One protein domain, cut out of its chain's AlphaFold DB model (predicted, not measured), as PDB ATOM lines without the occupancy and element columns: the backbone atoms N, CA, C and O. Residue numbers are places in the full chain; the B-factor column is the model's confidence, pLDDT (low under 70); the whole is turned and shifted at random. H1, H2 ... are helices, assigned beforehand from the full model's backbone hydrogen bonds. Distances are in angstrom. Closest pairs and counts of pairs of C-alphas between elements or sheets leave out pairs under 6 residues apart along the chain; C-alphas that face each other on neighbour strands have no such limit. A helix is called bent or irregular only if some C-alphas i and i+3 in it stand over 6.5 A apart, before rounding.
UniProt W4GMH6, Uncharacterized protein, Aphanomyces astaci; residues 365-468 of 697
ATOM      1  N   ALA A 365      97.917 148.002 116.041       76.75
ATOM      2  CA  ALA A 365      98.136 146.561 116.113       76.75
ATOM      3  C   ALA A 365      99.084 146.142 117.256       76.75
ATOM      4  O   ALA A 365      98.812 145.163 117.949       76.75
ATOM      5  N   ALA A 366     100.177 146.879 117.488       75.00
ATOM      6  CA  ALA A 366     101.071 146.622 118.620       75.00
ATOM      7  C   ALA A 366     100.357 146.860 119.961       75.00
ATOM      8  O   ALA A 366     100.468 146.048 120.874       75.00
ATOM      9  N   LEU A 367      99.561 147.926 120.054       74.75
ATOM     10  CA  LEU A 367      98.784 148.230 121.257       74.75
ATOM     11  C   LEU A 367      97.643 147.236 121.504       74.75
ATOM     12  O   LEU A 367      97.344 146.945 122.659       74.75
ATOM     13  N   TYR A 368      97.040 146.683 120.449       82.69
ATOM     14  CA  TYR A 368      96.098 145.570 120.563       82.69
ATOM     15  C   TYR A 368      96.775 144.326 121.154       82.69
ATOM     16  O   TYR A 368      96.229 143.693 122.052       82.69
ATOM     17  N   ALA A 369      97.992 143.998 120.708       81.00
ATOM     18  CA  ALA A 369      98.750 142.885 121.277       81.00
ATOM     19  C   ALA A 369      99.090 143.115 122.763       81.00
ATOM     20  O   ALA A 369      98.928 142.200 123.573       81.00
ATOM     21  N   ASP A 370      99.494 144.337 123.128       75.19
ATOM     22  CA  ASP A 370      99.734 144.730 124.522       75.19
ATOM     23  C   ASP A 370      98.458 144.620 125.375       75.19
ATOM     24  O   ASP A 370      98.515 144.164 126.521       75.19
ATOM     25  N   TRP A 371      97.306 144.991 124.807       79.31
ATOM     26  CA  TRP A 371      96.004 144.904 125.464       79.31
ATOM     27  C   TRP A 371      95.611 143.465 125.765       79.31
ATOM     28  O   TRP A 371      95.255 143.150 126.900       79.31
ATOM     29  N   LEU A 372      95.760 142.567 124.789       80.44
ATOM     30  CA  LEU A 372      95.526 141.139 125.003       80.44
ATOM     31  C   LEU A 372      96.403 140.591 126.132       80.44
ATOM     32  O   LEU A 372      95.944 139.779 126.933       80.44
ATOM     33  N   GLU A 373      97.655 141.036 126.215       74.81
ATOM     34  CA  GLU A 373      98.561 140.607 127.276       74.81
ATOM     35  C   GLU A 373      98.187 141.185 128.646       74.81
ATOM     36  O   GLU A 373      98.297 140.493 129.658       74.81
ATOM     37  N   PHE A 374      97.700 142.427 128.701       73.75
ATOM     38  CA  PHE A 374      97.124 142.995 129.919       73.75
ATOM     39  C   PHE A 374      95.927 142.178 130.413       73.75
ATOM     40  O   PHE A 374      95.906 141.781 131.576       73.75
ATOM     41  N   LEU A 375      94.976 141.863 129.530       74.69
ATOM     42  CA  LEU A 375      93.788 141.101 129.909       74.69
ATOM     43  C   LEU A 375      94.136 139.697 130.422       74.69
ATOM     44  O   LEU A 375      93.519 139.217 131.371       74.69
ATOM     45  N   ARG A 376      95.171 139.056 129.860       74.12
ATOM     46  CA  ARG A 376      95.680 137.772 130.374       74.12
ATOM     47  C   ARG A 376      96.226 137.884 131.794       74.12
ATOM     48  O   ARG A 376      95.976 136.998 132.603       74.12
ATOM     49  N   ARG A 377      96.939 138.968 132.122       68.44
ATOM     50  CA  ARG A 377      97.469 139.189 133.482       68.44
ATOM     51  C   ARG A 377      96.361 139.387 134.516       68.44
ATOM     52  O   ARG A 377      96.517 138.927 135.642       68.44
ATOM     53  N   GLN A 378      95.251 140.017 134.131       63.22
ATOM     54  CA  GLN A 378      94.072 140.186 134.991       63.22
ATOM     55  C   GLN A 378      93.336 138.861 135.269       63.22
ATOM     56  O   GLN A 378      92.618 138.748 136.259       63.22
ATOM     57  N   GLY A 379      93.509 137.848 134.411       57.28
ATOM     58  CA  GLY A 379      92.787 136.575 134.490       57.28
ATOM     59  C   GLY A 379      93.210 135.634 135.624       57.28
ATOM     60  O   GLY A 379      92.377 134.851 136.072       57.28
ATOM     61  N   GLY A 380      94.453 135.723 136.119       47.84
ATOM     62  CA  GLY A 380      95.025 134.750 137.065       47.84
ATOM     63  C   GLY A 380      95.205 133.338 136.467       47.84
ATOM     64  O   GLY A 380      94.626 133.008 135.439       47.84
ATOM     65  N   ASP A 381      96.028 132.493 137.100       45.16
ATOM     66  CA  ASP A 381      96.277 131.096 136.663       45.16
ATOM     67  C   ASP A 381      95.081 130.154 136.962       45.16
ATOM     68  O   ASP A 381      95.028 129.024 136.476       45.16
ATOM     69  N   ASP A 382      94.103 130.624 137.745       46.53
ATOM     70  CA  ASP A 382      92.919 129.867 138.156       46.53
ATOM     71  C   ASP A 382      91.725 130.190 137.237       46.53
ATOM     72  O   ASP A 382      90.946 131.118 137.465       46.53
ATOM     73  N   GLN A 383      91.591 129.394 136.170       50.03
ATOM     74  CA  GLN A 383      90.398 129.312 135.321       50.03
ATOM     75  C   GLN A 383      89.190 128.823 136.142       50.03
ATOM     76  O   GLN A 383      88.937 127.623 136.234       50.03
ATOM     77  N   GLU A 384      88.418 129.743 136.720       45.53
ATOM     78  CA  GLU A 384      87.011 129.483 137.043       45.53
ATOM     79  C   GLU A 384      86.102 130.219 136.048       45.53
ATOM     80  O   GLU A 384      86.225 131.429 135.831       45.53
ATOM     81  N   ASP A 385      85.210 129.435 135.436       47.34
ATOM     82  CA  ASP A 385      84.275 129.739 134.348       47.34
ATOM     83  C   ASP A 385      83.258 130.849 134.693       47.34
ATOM     84  O   ASP A 385      82.066 130.601 134.889       47.34
ATOM     85  N   GLY A 386      83.721 132.094 134.790       49.34
ATOM     86  CA  GLY A 386      82.867 133.272 134.932       49.34
ATOM     87  C   GLY A 386      82.671 133.990 133.599       49.34
ATOM     88  O   GLY A 386      83.564 134.717 133.166       49.34
ATOM     89  N   GLU A 387      81.511 133.816 132.960       53.31
ATOM     90  CA  GLU A 387      80.993 134.782 131.980       53.31
ATOM     91  C   GLU A 387      80.433 135.996 132.732       53.31
ATOM     92  O   GLU A 387      79.607 135.841 133.636       53.31
ATOM     93  N   GLU A 388      80.839 137.205 132.342       51.56
ATOM     94  CA  GLU A 388      80.253 138.449 132.846       51.56
ATOM     95  C   GLU A 388      79.644 139.218 131.664       51.56
ATOM     96  O   GLU A 388      80.303 139.487 130.662       51.56
ATOM     97  N   ASN A 389      78.336 139.489 131.733       49.91
ATOM     98  CA  ASN A 389      77.569 140.230 130.718       49.91
ATOM     99  C   ASN A 389      77.761 139.770 129.252       49.91
ATOM    100  O   ASN A 389      77.708 140.582 128.328       49.91
ATOM    101  N   GLY A 390      77.946 138.466 129.022       50.88
ATOM    102  CA  GLY A 390      77.993 137.882 127.676       50.88
ATOM    103  C   GLY A 390      79.369 137.872 127.003       50.88
ATOM    104  O   GLY A 390      79.449 137.501 125.832       50.88
ATOM    105  N   LEU A 391      80.449 138.223 127.715       52.56
ATOM    106  CA  LEU A 391      81.813 137.877 127.310       52.56
ATOM    107  C   LEU A 391      82.503 137.016 128.378       52.56
ATOM    108  O   LEU A 391      82.402 137.275 129.575       52.56
ATOM    109  N   ALA A 392      83.239 136.002 127.927       55.47
ATOM    110  CA  ALA A 392      84.141 135.235 128.777       55.47
ATOM    111  C   ALA A 392      85.467 135.991 128.998       55.47
ATOM    112  O   ALA A 392      85.927 136.736 128.121       55.47
ATOM    113  N   LYS A 393      86.112 135.750 130.147       58.19
ATOM    114  CA  LYS A 393      87.492 136.192 130.423       58.19
ATOM    115  C   LYS A 393      88.454 135.696 129.329       58.19
ATOM    116  O   LYS A 393      88.243 134.629 128.754       58.19
ATOM    117  N   VAL A 394      89.504 136.467 129.027       56.94
ATOM    118  CA  VAL A 394      90.444 136.157 127.930       56.94
ATOM    119  C   VAL A 394      91.134 134.810 128.167       56.94
ATOM    120  O   VAL A 394      91.809 134.661 129.186       56.94
ATOM    121  N   PRO A 395      91.011 133.834 127.249       54.91
ATOM    122  CA  PRO A 395      91.568 132.508 127.456       54.91
ATOM    123  C   PRO A 395      93.069 132.445 127.095       54.91
ATOM    124  O   PRO A 395      93.624 133.375 126.490       54.91
ATOM    125  N   PRO A 396      93.756 131.331 127.423       53.44
ATOM    126  CA  PRO A 396      95.126 131.064 126.981       53.44
ATOM    127  C   PRO A 396      95.293 131.174 125.453       53.44
ATOM    128  O   PRO A 396      94.347 130.983 124.692       53.44
ATOM    129  N   VAL A 397      96.526 131.420 124.978       54.06
ATOM    130  CA  VAL A 397      96.870 131.654 123.549       54.06
ATOM    131  C   VAL A 397      96.305 130.588 122.594       54.06
ATOM    132  O   VAL A 397      96.022 130.881 121.434       54.06
ATOM    133  N   THR A 398      96.097 129.362 123.075       53.31
ATOM    134  CA  THR A 398      95.539 128.236 122.311       53.31
ATOM    135  C   THR A 398      94.062 128.389 121.936       53.31
ATOM    136  O   THR A 398      93.616 127.711 121.015       53.31
ATOM    137  N   GLU A 399      93.316 129.282 122.591       64.62
ATOM    138  CA  GLU A 399      91.877 129.514 122.368       64.62
ATOM    139  C   GLU A 399      91.565 130.956 121.925       64.62
ATOM    140  O   GLU A 399      90.401 131.346 121.819       64.62
ATOM    141  N   LEU A 400      92.601 131.742 121.601       74.94
ATOM    142  CA  LEU A 400      92.472 133.157 121.242       74.94
ATOM    143  C   LEU A 400      91.495 133.384 120.079       74.94
ATOM    144  O   LEU A 400      90.691 134.301 120.137       74.94
ATOM    145  N   ALA A 401      91.499 132.512 119.067       80.75
ATOM    146  CA  ALA A 401      90.607 132.634 117.913       80.75
ATOM    147  C   ALA A 401      89.115 132.538 118.283       80.75
ATOM    148  O   ALA A 401      88.291 133.233 117.696       80.75
ATOM    149  N   ALA A 402      88.755 131.694 119.255       79.38
ATOM    150  CA  ALA A 402      87.368 131.566 119.699       79.38
ATOM    151  C   ALA A 402      86.923 132.814 120.472       79.38
ATOM    152  O   ALA A 402      85.814 133.302 120.272       79.38
ATOM    153  N   TRP A 403      87.811 133.366 121.300       82.25
ATOM    154  CA  TRP A 403      87.553 134.601 122.033       82.25
ATOM    155  C   TRP A 403      87.515 135.839 121.127       82.25
ATOM    156  O   TRP A 403      86.667 136.707 121.290       82.25
ATOM    157  N   GLU A 404      88.369 135.924 120.109       87.25
ATOM    158  CA  GLU A 404      88.319 137.037 119.153       87.25
ATOM    159  C   GLU A 404      86.996 137.071 118.372       87.25
ATOM    160  O   GLU A 404      86.509 138.146 118.027       87.25
ATOM    161  N   LEU A 405      86.366 135.911 118.148       86.88
ATOM    162  CA  LEU A 405      85.022 135.834 117.572       86.88
ATOM    163  C   LEU A 405      83.935 136.320 118.541       86.88
ATOM    164  O   LEU A 405      82.980 136.956 118.091       86.88
ATOM    165  N   THR A 406      84.062 136.073 119.850       84.06
ATOM    166  CA  THR A 406      83.114 136.622 120.839       84.06
ATOM    167  C   THR A 406      83.291 138.131 120.999       84.06
ATOM    168  O   THR A 406      82.297 138.855 121.040       84.06
ATOM    169  N   LEU A 407      84.535 138.623 120.978       87.38
ATOM    170  CA  LEU A 407      84.841 140.052 120.931       87.38
ATOM    171  C   LEU A 407      84.259 140.710 119.671       87.38
ATOM    172  O   LEU A 407      83.628 141.760 119.770       87.38
ATOM    173  N   LEU A 408      84.421 140.087 118.497       92.25
ATOM    174  CA  LEU A 408      83.829 140.568 117.244       92.25
ATOM    175  C   LEU A 408      82.302 140.664 117.346       92.25
ATOM    176  O   LEU A 408      81.721 141.667 116.934       92.25
ATOM    177  N   ALA A 409      81.650 139.643 117.904       88.50
ATOM    178  CA  ALA A 409      80.199 139.627 118.067       88.50
ATOM    179  C   ALA A 409      79.708 140.748 118.998       88.50
ATOM    180  O   ALA A 409      78.773 141.467 118.645       88.50
ATOM    181  N   ALA A 410      80.373 140.948 120.139       84.62
ATOM    182  CA  ALA A 410      80.076 142.040 121.065       84.62
ATOM    183  C   ALA A 410      80.294 143.421 120.441       84.62
ATOM    184  O   ALA A 410      79.448 144.311 120.566       84.62
ATOM    185  N   PHE A 411      81.392 143.581 119.701       91.56
ATOM    186  CA  PHE A 411      81.668 144.809 118.972       91.56
ATOM    187  C   PHE A 411      80.575 145.113 117.941       91.56
ATOM    188  O   PHE A 411      80.099 146.245 117.864       91.56
ATOM    189  N   LEU A 412      80.120 144.107 117.189       92.44
ATOM    190  CA  LEU A 412      79.030 144.253 116.223       92.44
ATOM    191  C   LEU A 412      77.678 144.565 116.881       92.44
ATOM    192  O   LEU A 412      76.895 145.327 116.311       92.44
ATOM    193  N   GLU A 413      77.395 144.007 118.058       87.44
ATOM    194  CA  GLU A 413      76.189 144.320 118.834       87.44
ATOM    195  C   GLU A 413      76.171 145.796 119.248       87.44
ATOM    196  O   GLU A 413      75.202 146.511 118.981       87.44
ATOM    197  N   ASP A 414      77.275 146.284 119.811       78.81
ATOM    198  CA  ASP A 414      77.419 147.681 120.217       78.81
ATOM    199  C   ASP A 414      77.388 148.634 119.022       78.81
ATOM    200  O   ASP A 414      76.784 149.717 119.063       78.81
ATOM    201  N   ALA A 415      78.037 148.226 117.931       83.06
ATOM    202  CA  ALA A 415      78.040 148.976 116.694       83.06
ATOM    203  C   ALA A 415      76.628 149.087 116.107       83.06
ATOM    204  O   ALA A 415      76.267 150.146 115.593       83.06
ATOM    205  N   ALA A 416      75.807 148.040 116.215       84.50
ATOM    206  CA  ALA A 416      74.413 148.062 115.784       84.50
ATOM    207  C   ALA A 416      73.536 148.921 116.698       84.50
ATOM    208  O   ALA A 416      72.772 149.748 116.201       84.50
ATOM    209  N   ALA A 417      73.670 148.762 118.019       72.38
ATOM    210  CA  ALA A 417      72.885 149.493 119.015       72.38
ATOM    211  C   ALA A 417      73.052 151.011 118.894       72.38
ATOM    212  O   ALA A 417      72.149 151.780 119.221       72.38
ATOM    213  N   THR A 418      74.214 151.434 118.410       68.00
ATOM    214  CA  THR A 418      74.558 152.842 118.291       68.00
ATOM    215  C   THR A 418      74.577 153.333 116.842       68.00
ATOM    216  O   THR A 418      74.825 154.506 116.617       68.00
ATOM    217  N   ASP A 419      74.321 152.484 115.844       70.88
ATOM    218  CA  ASP A 419      74.511 152.804 114.417       70.88
ATOM    219  C   ASP A 419      75.921 153.363 114.114       70.88
ATOM    220  O   ASP A 419      76.118 154.358 113.415       70.88
ATOM    221  N   LEU A 420      76.934 152.748 114.728       74.25
ATOM    222  CA  LEU A 420      78.335 153.168 114.683       74.25
ATOM    223  C   LEU A 420      78.848 153.309 113.249       74.25
ATOM    224  O   LEU A 420      79.327 154.372 112.881       74.25
ATOM    225  N   PHE A 421      78.724 152.270 112.423       77.81
ATOM    226  CA  PHE A 421      79.308 152.277 111.079       77.81
ATOM    227  C   PHE A 421      78.689 153.322 110.147       77.81
ATOM    228  O   PHE A 421      79.393 153.861 109.299       77.81
ATOM    229  N   ALA A 422      77.401 153.640 110.313       65.19
ATOM    230  CA  ALA A 422      76.774 154.724 109.565       65.19
ATOM    231  C   ALA A 422      77.307 156.090 110.021       65.19
ATOM    232  O   ALA A 422      77.635 156.926 109.187       65.19
ATOM    233  N   ARG A 423      77.474 156.292 111.336       57.69
ATOM    234  CA  ARG A 423      78.084 157.512 111.896       57.69
ATOM    235  C   ARG A 423      79.561 157.661 111.539       57.69
ATOM    236  O   ARG A 423      80.060 158.770 111.453       57.69
ATOM    237  N   MET A 424      80.268 156.558 111.325       57.81
ATOM    238  CA  MET A 424      81.668 156.580 110.901       57.81
ATOM    239  C   MET A 424      81.854 156.749 109.385       57.81
ATOM    240  O   MET A 424      82.998 156.837 108.940       57.81
ATOM    241  N   GLY A 425      80.777 156.711 108.591       61.69
ATOM    242  CA  GLY A 425      80.887 156.631 107.132       61.69
ATOM    243  C   GLY A 425      81.621 155.369 106.658       61.69
ATOM    244  O   GLY A 425      82.324 155.401 105.653       61.69
ATOM    245  N   ALA A 426      81.510 154.274 107.419       73.25
ATOM    246  CA  ALA A 426      82.245 153.017 107.246       73.25
ATOM    247  C   ALA A 426      81.278 151.832 107.053       73.25
ATOM    248  O   ALA A 426      81.373 150.787 107.704       73.25
ATOM    249  N   THR A 427      80.262 152.016 106.207       75.19
ATOM    250  CA  THR A 427      79.236 150.994 105.932       75.19
ATOM    251  C   THR A 427      79.785 149.779 105.187       75.19
ATOM    252  O   THR A 427      79.256 148.684 105.335       75.19
ATOM    253  N   ASP A 428      80.865 149.953 104.432       82.25
ATOM    254  CA  ASP A 428      81.656 148.870 103.846       82.25
ATOM    255  C   ASP A 428      82.253 147.955 104.928       82.25
ATOM    256  O   ASP A 428      82.126 146.732 104.860       82.25
ATOM    257  N   TRP A 429      82.802 148.545 105.991       87.12
ATOM    258  CA  TRP A 429      83.303 147.808 107.150       87.12
ATOM    259  C   TRP A 429      82.200 147.105 107.931       87.12
ATOM    260  O   TRP A 429      82.424 146.007 108.434       87.12
ATOM    261  N   LYS A 430      80.995 147.685 107.995       88.19
ATOM    262  CA  LYS A 430      79.821 146.988 108.542       88.19
ATOM    263  C   LYS A 430      79.611 145.669 107.807       88.19
ATOM    264  O   LYS A 430      79.592 144.613 108.434       88.19
ATOM    265  N   GLU A 431      79.462 145.730 106.486       89.25
ATOM    266  CA  GLU A 431      79.226 144.545 105.655       89.25
ATOM    267  C   GLU A 431      80.358 143.524 105.803       89.25
ATOM    268  O   GLU A 431      80.085 142.340 106.018       89.25
ATOM    269  N   TYR A 432      81.612 143.989 105.784       93.94
ATOM    270  CA  TYR A 432      82.788 143.147 105.973       93.94
ATOM    271  C   TYR A 432      82.793 142.423 107.322       93.94
ATOM    272  O   TYR A 432      82.937 141.204 107.362       93.94
ATOM    273  N   LEU A 433      82.604 143.141 108.432       93.44
ATOM    274  CA  LEU A 433      82.683 142.557 109.770       93.44
ATOM    275  C   LEU A 433      81.527 141.588 110.048       93.44
ATOM    276  O   LEU A 433      81.746 140.545 110.665       93.44
ATOM    277  N   TYR A 434      80.319 141.864 109.543       92.69
ATOM    278  CA  TYR A 434      79.211 140.902 109.612       92.69
ATOM    279  C   TYR A 434      79.475 139.649 108.768       92.69
ATOM    280  O   TYR A 434      79.163 138.541 109.210       92.69
ATOM    281  N   ALA A 435      80.050 139.793 107.569       92.94
ATOM    282  CA  ALA A 435      80.455 138.648 106.755       92.94
ATOM    283  C   ALA A 435      81.549 137.832 107.459       92.94
ATOM    284  O   ALA A 435      81.412 136.620 107.606       92.94
ATOM    285  N   ALA A 436      82.564 138.504 107.997       93.25
ATOM    286  CA  ALA A 436      83.644 137.894 108.756       93.25
ATOM    287  C   ALA A 436      83.144 137.121 109.987       93.25
ATOM    288  O   ALA A 436      83.608 136.007 110.230       93.25
ATOM    289  N   ALA A 437      82.170 137.661 110.725       90.12
ATOM    290  CA  ALA A 437      81.545 136.961 111.845       90.12
ATOM    291  C   ALA A 437      80.825 135.678 111.390       90.12
ATOM    292  O   ALA A 437      80.978 134.632 112.017       90.12
ATOM    293  N   ASN A 438      80.102 135.722 110.264       90.50
ATOM    294  CA  ASN A 438      79.434 134.543 109.694       90.50
ATOM    295  C   ASN A 438      80.422 133.491 109.162       90.50
ATOM    296  O   ASN A 438      80.143 132.292 109.204       90.50
ATOM    297  N   GLU A 439      81.571 133.932 108.655       93.38
ATOM    298  CA  GLU A 439      82.628 133.079 108.100       93.38
ATOM    299  C   GLU A 439      83.632 132.591 109.159       93.38
ATOM    300  O   GLU A 439      84.542 131.826 108.841       93.38
ATOM    301  N   ASN A 440      83.450 132.976 110.428       89.62
ATOM    302  CA  ASN A 440      84.376 132.715 111.534       89.62
ATOM    303  C   ASN A 440      85.803 133.251 111.285       89.62
ATOM    304  O   ASN A 440      86.789 132.654 111.729       89.62
ATOM    305  N   ASN A 441      85.934 134.392 110.601       92.06
ATOM    306  CA  ASN A 441      87.209 135.094 110.482       92.06
ATOM    307  C   ASN A 441      87.528 135.846 111.786       92.06
ATOM    308  O   ASN A 441      87.198 137.018 111.957       92.06
ATOM    309  N   HIS A 442      88.220 135.163 112.695       87.62
ATOM    310  CA  HIS A 442      88.594 135.704 114.003       87.62
ATOM    311  C   HIS A 442      89.565 136.902 113.938       87.62
ATOM    312  O   HIS A 442      89.674 137.656 114.897       87.62
ATOM    313  N   LYS A 443      90.243 137.135 112.804       90.25
ATOM    314  CA  LYS A 443      91.184 138.258 112.642       90.25
ATOM    315  C   LYS A 443      90.526 139.571 112.231       90.25
ATOM    316  O   LYS A 443      91.198 140.597 112.219       90.25
ATOM    317  N   ALA A 444      89.233 139.569 111.927       92.25
ATOM    318  CA  ALA A 444      88.561 140.737 111.368       92.25
ATOM    319  C   ALA A 444      88.592 141.965 112.294       92.25
ATOM    320  O   ALA A 444      88.688 143.094 111.820       92.25
ATOM    321  N   VAL A 445      88.599 141.753 113.616       88.31
ATOM    322  CA  VAL A 445      88.807 142.828 114.601       88.31
ATOM    323  C   VAL A 445      90.204 143.436 114.465       88.31
ATOM    324  O   VAL A 445      90.341 144.653 114.452       88.31
ATOM    325  N   GLN A 446      91.245 142.612 114.308       88.75
ATOM    326  CA  GLN A 446      92.615 143.096 114.116       88.75
ATOM    327  C   GLN A 446      92.765 143.866 112.804       88.75
ATOM    328  O   GLN A 446      93.423 144.898 112.779       88.75
ATOM    329  N   GLU A 447      92.146 143.385 111.728       91.38
ATOM    330  CA  GLU A 447      92.161 144.043 110.418       91.38
ATOM    331  C   GLU A 447      91.452 145.400 110.473       91.38
ATOM    332  O   GLU A 447      91.972 146.389 109.957       91.38
ATOM    333  N   PHE A 448      90.319 145.469 111.177       88.38
ATOM    334  CA  PHE A 448      89.627 146.724 111.457       88.38
ATOM    335  C   PHE A 448      90.493 147.685 112.276       88.38
ATOM    336  O   PHE A 448      90.591 148.860 111.940       88.38
ATOM    337  N   ILE A 449      91.172 147.204 113.321       85.19
ATOM    338  CA  ILE A 449      92.105 148.013 114.123       85.19
ATOM    339  C   ILE A 449      93.305 148.476 113.291       85.19
ATOM    340  O   ILE A 449      93.784 149.595 113.455       85.19
ATOM    341  N   GLN A 450      93.814 147.625 112.407       81.88
ATOM    342  CA  GLN A 450      94.960 147.944 111.568       81.88
ATOM    343  C   GLN A 450      94.627 149.052 110.565       81.88
ATOM    344  O   GLN A 450      95.460 149.927 110.346       81.88
ATOM    345  N   GLU A 451      93.429 149.031 109.979       80.81
ATOM    346  CA  GLU A 451      93.008 150.029 108.994       80.81
ATOM    347  C   GLU A 451      92.440 151.300 109.643       80.81
ATOM    348  O   GLU A 451      92.809 152.399 109.234       80.81
ATOM    349  N   LYS A 452      91.632 151.185 110.706       73.00
ATOM    350  CA  LYS A 452      91.102 152.340 111.459       73.00
ATOM    351  C   LYS A 452      92.065 152.882 112.513       73.00
ATOM    352  O   LYS A 452      91.713 153.804 113.253       73.00
ATOM    353  N   GLY A 453      93.258 152.306 112.625       73.06
ATOM    354  CA  GLY A 453      94.286 152.718 113.572       73.06
ATOM    355  C   GLY A 453      93.773 152.792 115.014       73.06
ATOM    356  O   GLY A 453      93.075 151.909 115.518       73.06
ATOM    357  N   MET A 454      94.124 153.882 115.696       66.12
ATOM    358  CA  MET A 454      93.754 154.105 117.097       66.12
ATOM    359  C   MET A 454      92.240 154.204 117.311       66.12
ATOM    360  O   MET A 454      91.759 153.794 118.366       66.12
ATOM    361  N   VAL A 455      91.484 154.681 116.311       66.25
ATOM    362  CA  VAL A 455      90.013 154.729 116.362       66.25
ATOM    363  C   VAL A 455      89.467 153.317 116.536       66.25
ATOM    364  O   VAL A 455      88.678 153.056 117.444       66.25
ATOM    365  N   GLY A 456      89.910 152.401 115.668       79.19
ATOM    366  CA  GLY A 456      89.459 151.016 115.676       79.19
ATOM    367  C   GLY A 456      89.795 150.337 116.995       79.19
ATOM    368  O   GLY A 456      88.924 149.721 117.606       79.19
ATOM    369  N   LEU A 457      91.029 150.525 117.472       79.19
ATOM    370  CA  LEU A 457      91.480 149.988 118.756       79.19
ATOM    371  C   LEU A 457      90.604 150.471 119.916       79.19
ATOM    372  O   LEU A 457      90.118 149.661 120.702       79.19
ATOM    373  N   HIS A 458      90.376 151.781 120.007       71.19
ATOM    374  CA  HIS A 458      89.602 152.378 121.088       71.19
ATOM    375  C   HIS A 458      88.148 151.895 121.097       71.19
ATOM    376  O   HIS A 458      87.620 151.549 122.148       71.19
ATOM    377  N   LEU A 459      87.500 151.826 119.930       77.62
ATOM    378  CA  LEU A 459      86.117 151.355 119.820       77.62
ATOM    379  C   LEU A 459      85.963 149.891 120.252       77.62
ATOM    380  O   LEU A 459      84.972 149.539 120.895       77.62
ATOM    381  N   VAL A 460      86.949 149.053 119.923       85.88
ATOM    382  CA  VAL A 460      86.984 147.641 120.316       85.88
ATOM    383  C   VAL A 460      87.204 147.497 121.824       85.88
ATOM    384  O   VAL A 460      86.449 146.773 122.473       85.88
ATOM    385  N   ILE A 461      88.167 148.227 122.399       79.81
ATOM    386  CA  ILE A 461      88.413 148.238 123.852       79.81
ATOM    387  C   ILE A 461      87.164 148.703 124.604       79.81
ATOM    388  O   ILE A 461      86.719 148.018 125.517       79.81
ATOM    389  N   GLN A 462      86.528 149.800 124.179       75.25
ATOM    390  CA  GLN A 462      85.300 150.287 124.816       75.25
ATOM    391  C   GLN A 462      84.173 149.255 124.793       75.25
ATOM    392  O   GLN A 462      83.394 149.165 125.740       75.25
ATOM    393  N   SER A 463      84.052 148.492 123.706       79.56
ATOM    394  CA  SER A 463      83.038 147.442 123.604       79.56
ATOM    395  C   SER A 463      83.288 146.300 124.591       79.56
ATOM    396  O   SER A 463      82.342 145.768 125.182       79.56
ATOM    397  N   TYR A 464      84.561 145.969 124.820       81.31
ATOM    398  CA  TYR A 464      84.975 145.023 125.850       81.31
ATOM    399  C   TYR A 464      84.725 145.564 127.266       81.31
ATOM    400  O   TYR A 464      84.087 144.886 128.073       81.31
ATOM    401  N   GLU A 465      85.165 146.790 127.558       74.12
ATOM    402  CA  GLU A 465      85.058 147.422 128.882       74.12
ATOM    403  C   GLU A 465      83.600 147.609 129.323       74.12
ATOM    404  O   GLU A 465      83.277 147.335 130.474       74.12
ATOM    405  N   ARG A 466      82.676 147.952 128.409       69.69
ATOM    406  CA  ARG A 466      81.228 148.026 128.719       69.69
ATOM    407  C   ARG A 466      80.656 146.732 129.291       69.69
ATOM    408  O   ARG A 466      79.674 146.776 130.027       69.69
ATOM    409  N   ARG A 467      81.226 145.586 128.918       71.75
ATOM    410  CA  ARG A 467      80.800 144.267 129.408       71.75
ATOM    411  C   ARG A 467      81.522 143.865 130.696       71.75
ATOM    412  O   ARG A 467      81.012 143.009 131.411       71.75
ATOM    413  N   HIS A 468      82.621 144.539 131.039       66.81
ATOM    414  CA  HIS A 468      83.430 144.306 132.239       66.81
ATOM    415  C   HIS A 468      83.518 145.581 133.102       66.81
ATOM    416  O   HIS A 468      84.617 146.090 133.328       66.81
TER     417      HIS A 468
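What this domain is: This is residues 365 to 468 of the 697 residues of an uncharacterized protein of Aphanomyces astaci (UniProt W4GMH6). The long helix H2 runs through the middle, with H4 and the folded-back helix H5 packed on it, H5b crossing it. H1 meets H5 by residues 365 to 368 and stays apart from H2; the loop 380 to 396 lies at one end of the long axis, H3 at the other. The 104 printed residues hold five named helices, H1 to H5 in chain order, and no named strand: all helix. The whole is compact, radius of gyration of the C-alphas 13.4 A, but elongated, 42 by 26 by 24 A.

Where its parts are: H1, residues 365 to 379, spans 21.6 A from C-alpha 365 at (98.136, 146.561, 116.113). H2, residues 397 to 417, spans 30.2 A; it is irregular, C-alphas 398 and 401 being 7.9 A apart, with a kink of 28 degrees near residue 404. H3 is residues 420 to 423, 5.2 A; H4 is residues 427 to 438, 16.9 A. H5, residues 444 to 465, was assigned as one helix by its hydrogen bonds but is bent, C-alphas 451 and 454 being 9.1 A apart: H5a is residues 444 to 451, 10.6 A, and H5b residues 454 to 465, 16.1 A, ending at C-alpha 465 (85.058, 147.422, 128.882).

How they stand to each other: H1 touches H5a at a steep tilt of 43 degrees, opposite ways; the closest C-alphas, of Ala 365 and Gln 450, are 5.7 A apart. H2 touches H5b, about perpendicular at 86 degrees, closest at C-alphas 411 and 463, 5.5 A. H4 and H5a form a helical hairpin, closest at C-alphas 436 and 444, 6.3 A. Every O i to N i+4 pair is within hydrogen-bond range in H1, H4, H5a and H5b, and 15 of 17 in H2; H3 is too short for such a pair.

The domain as a whole: The C-alphas farthest apart, of Asp 382 and Gly 425, are 42.7 A apart. The printed part has no cut; the link H1 to H2 is long. Among the residues under pLDDT 70 are 377 to 399.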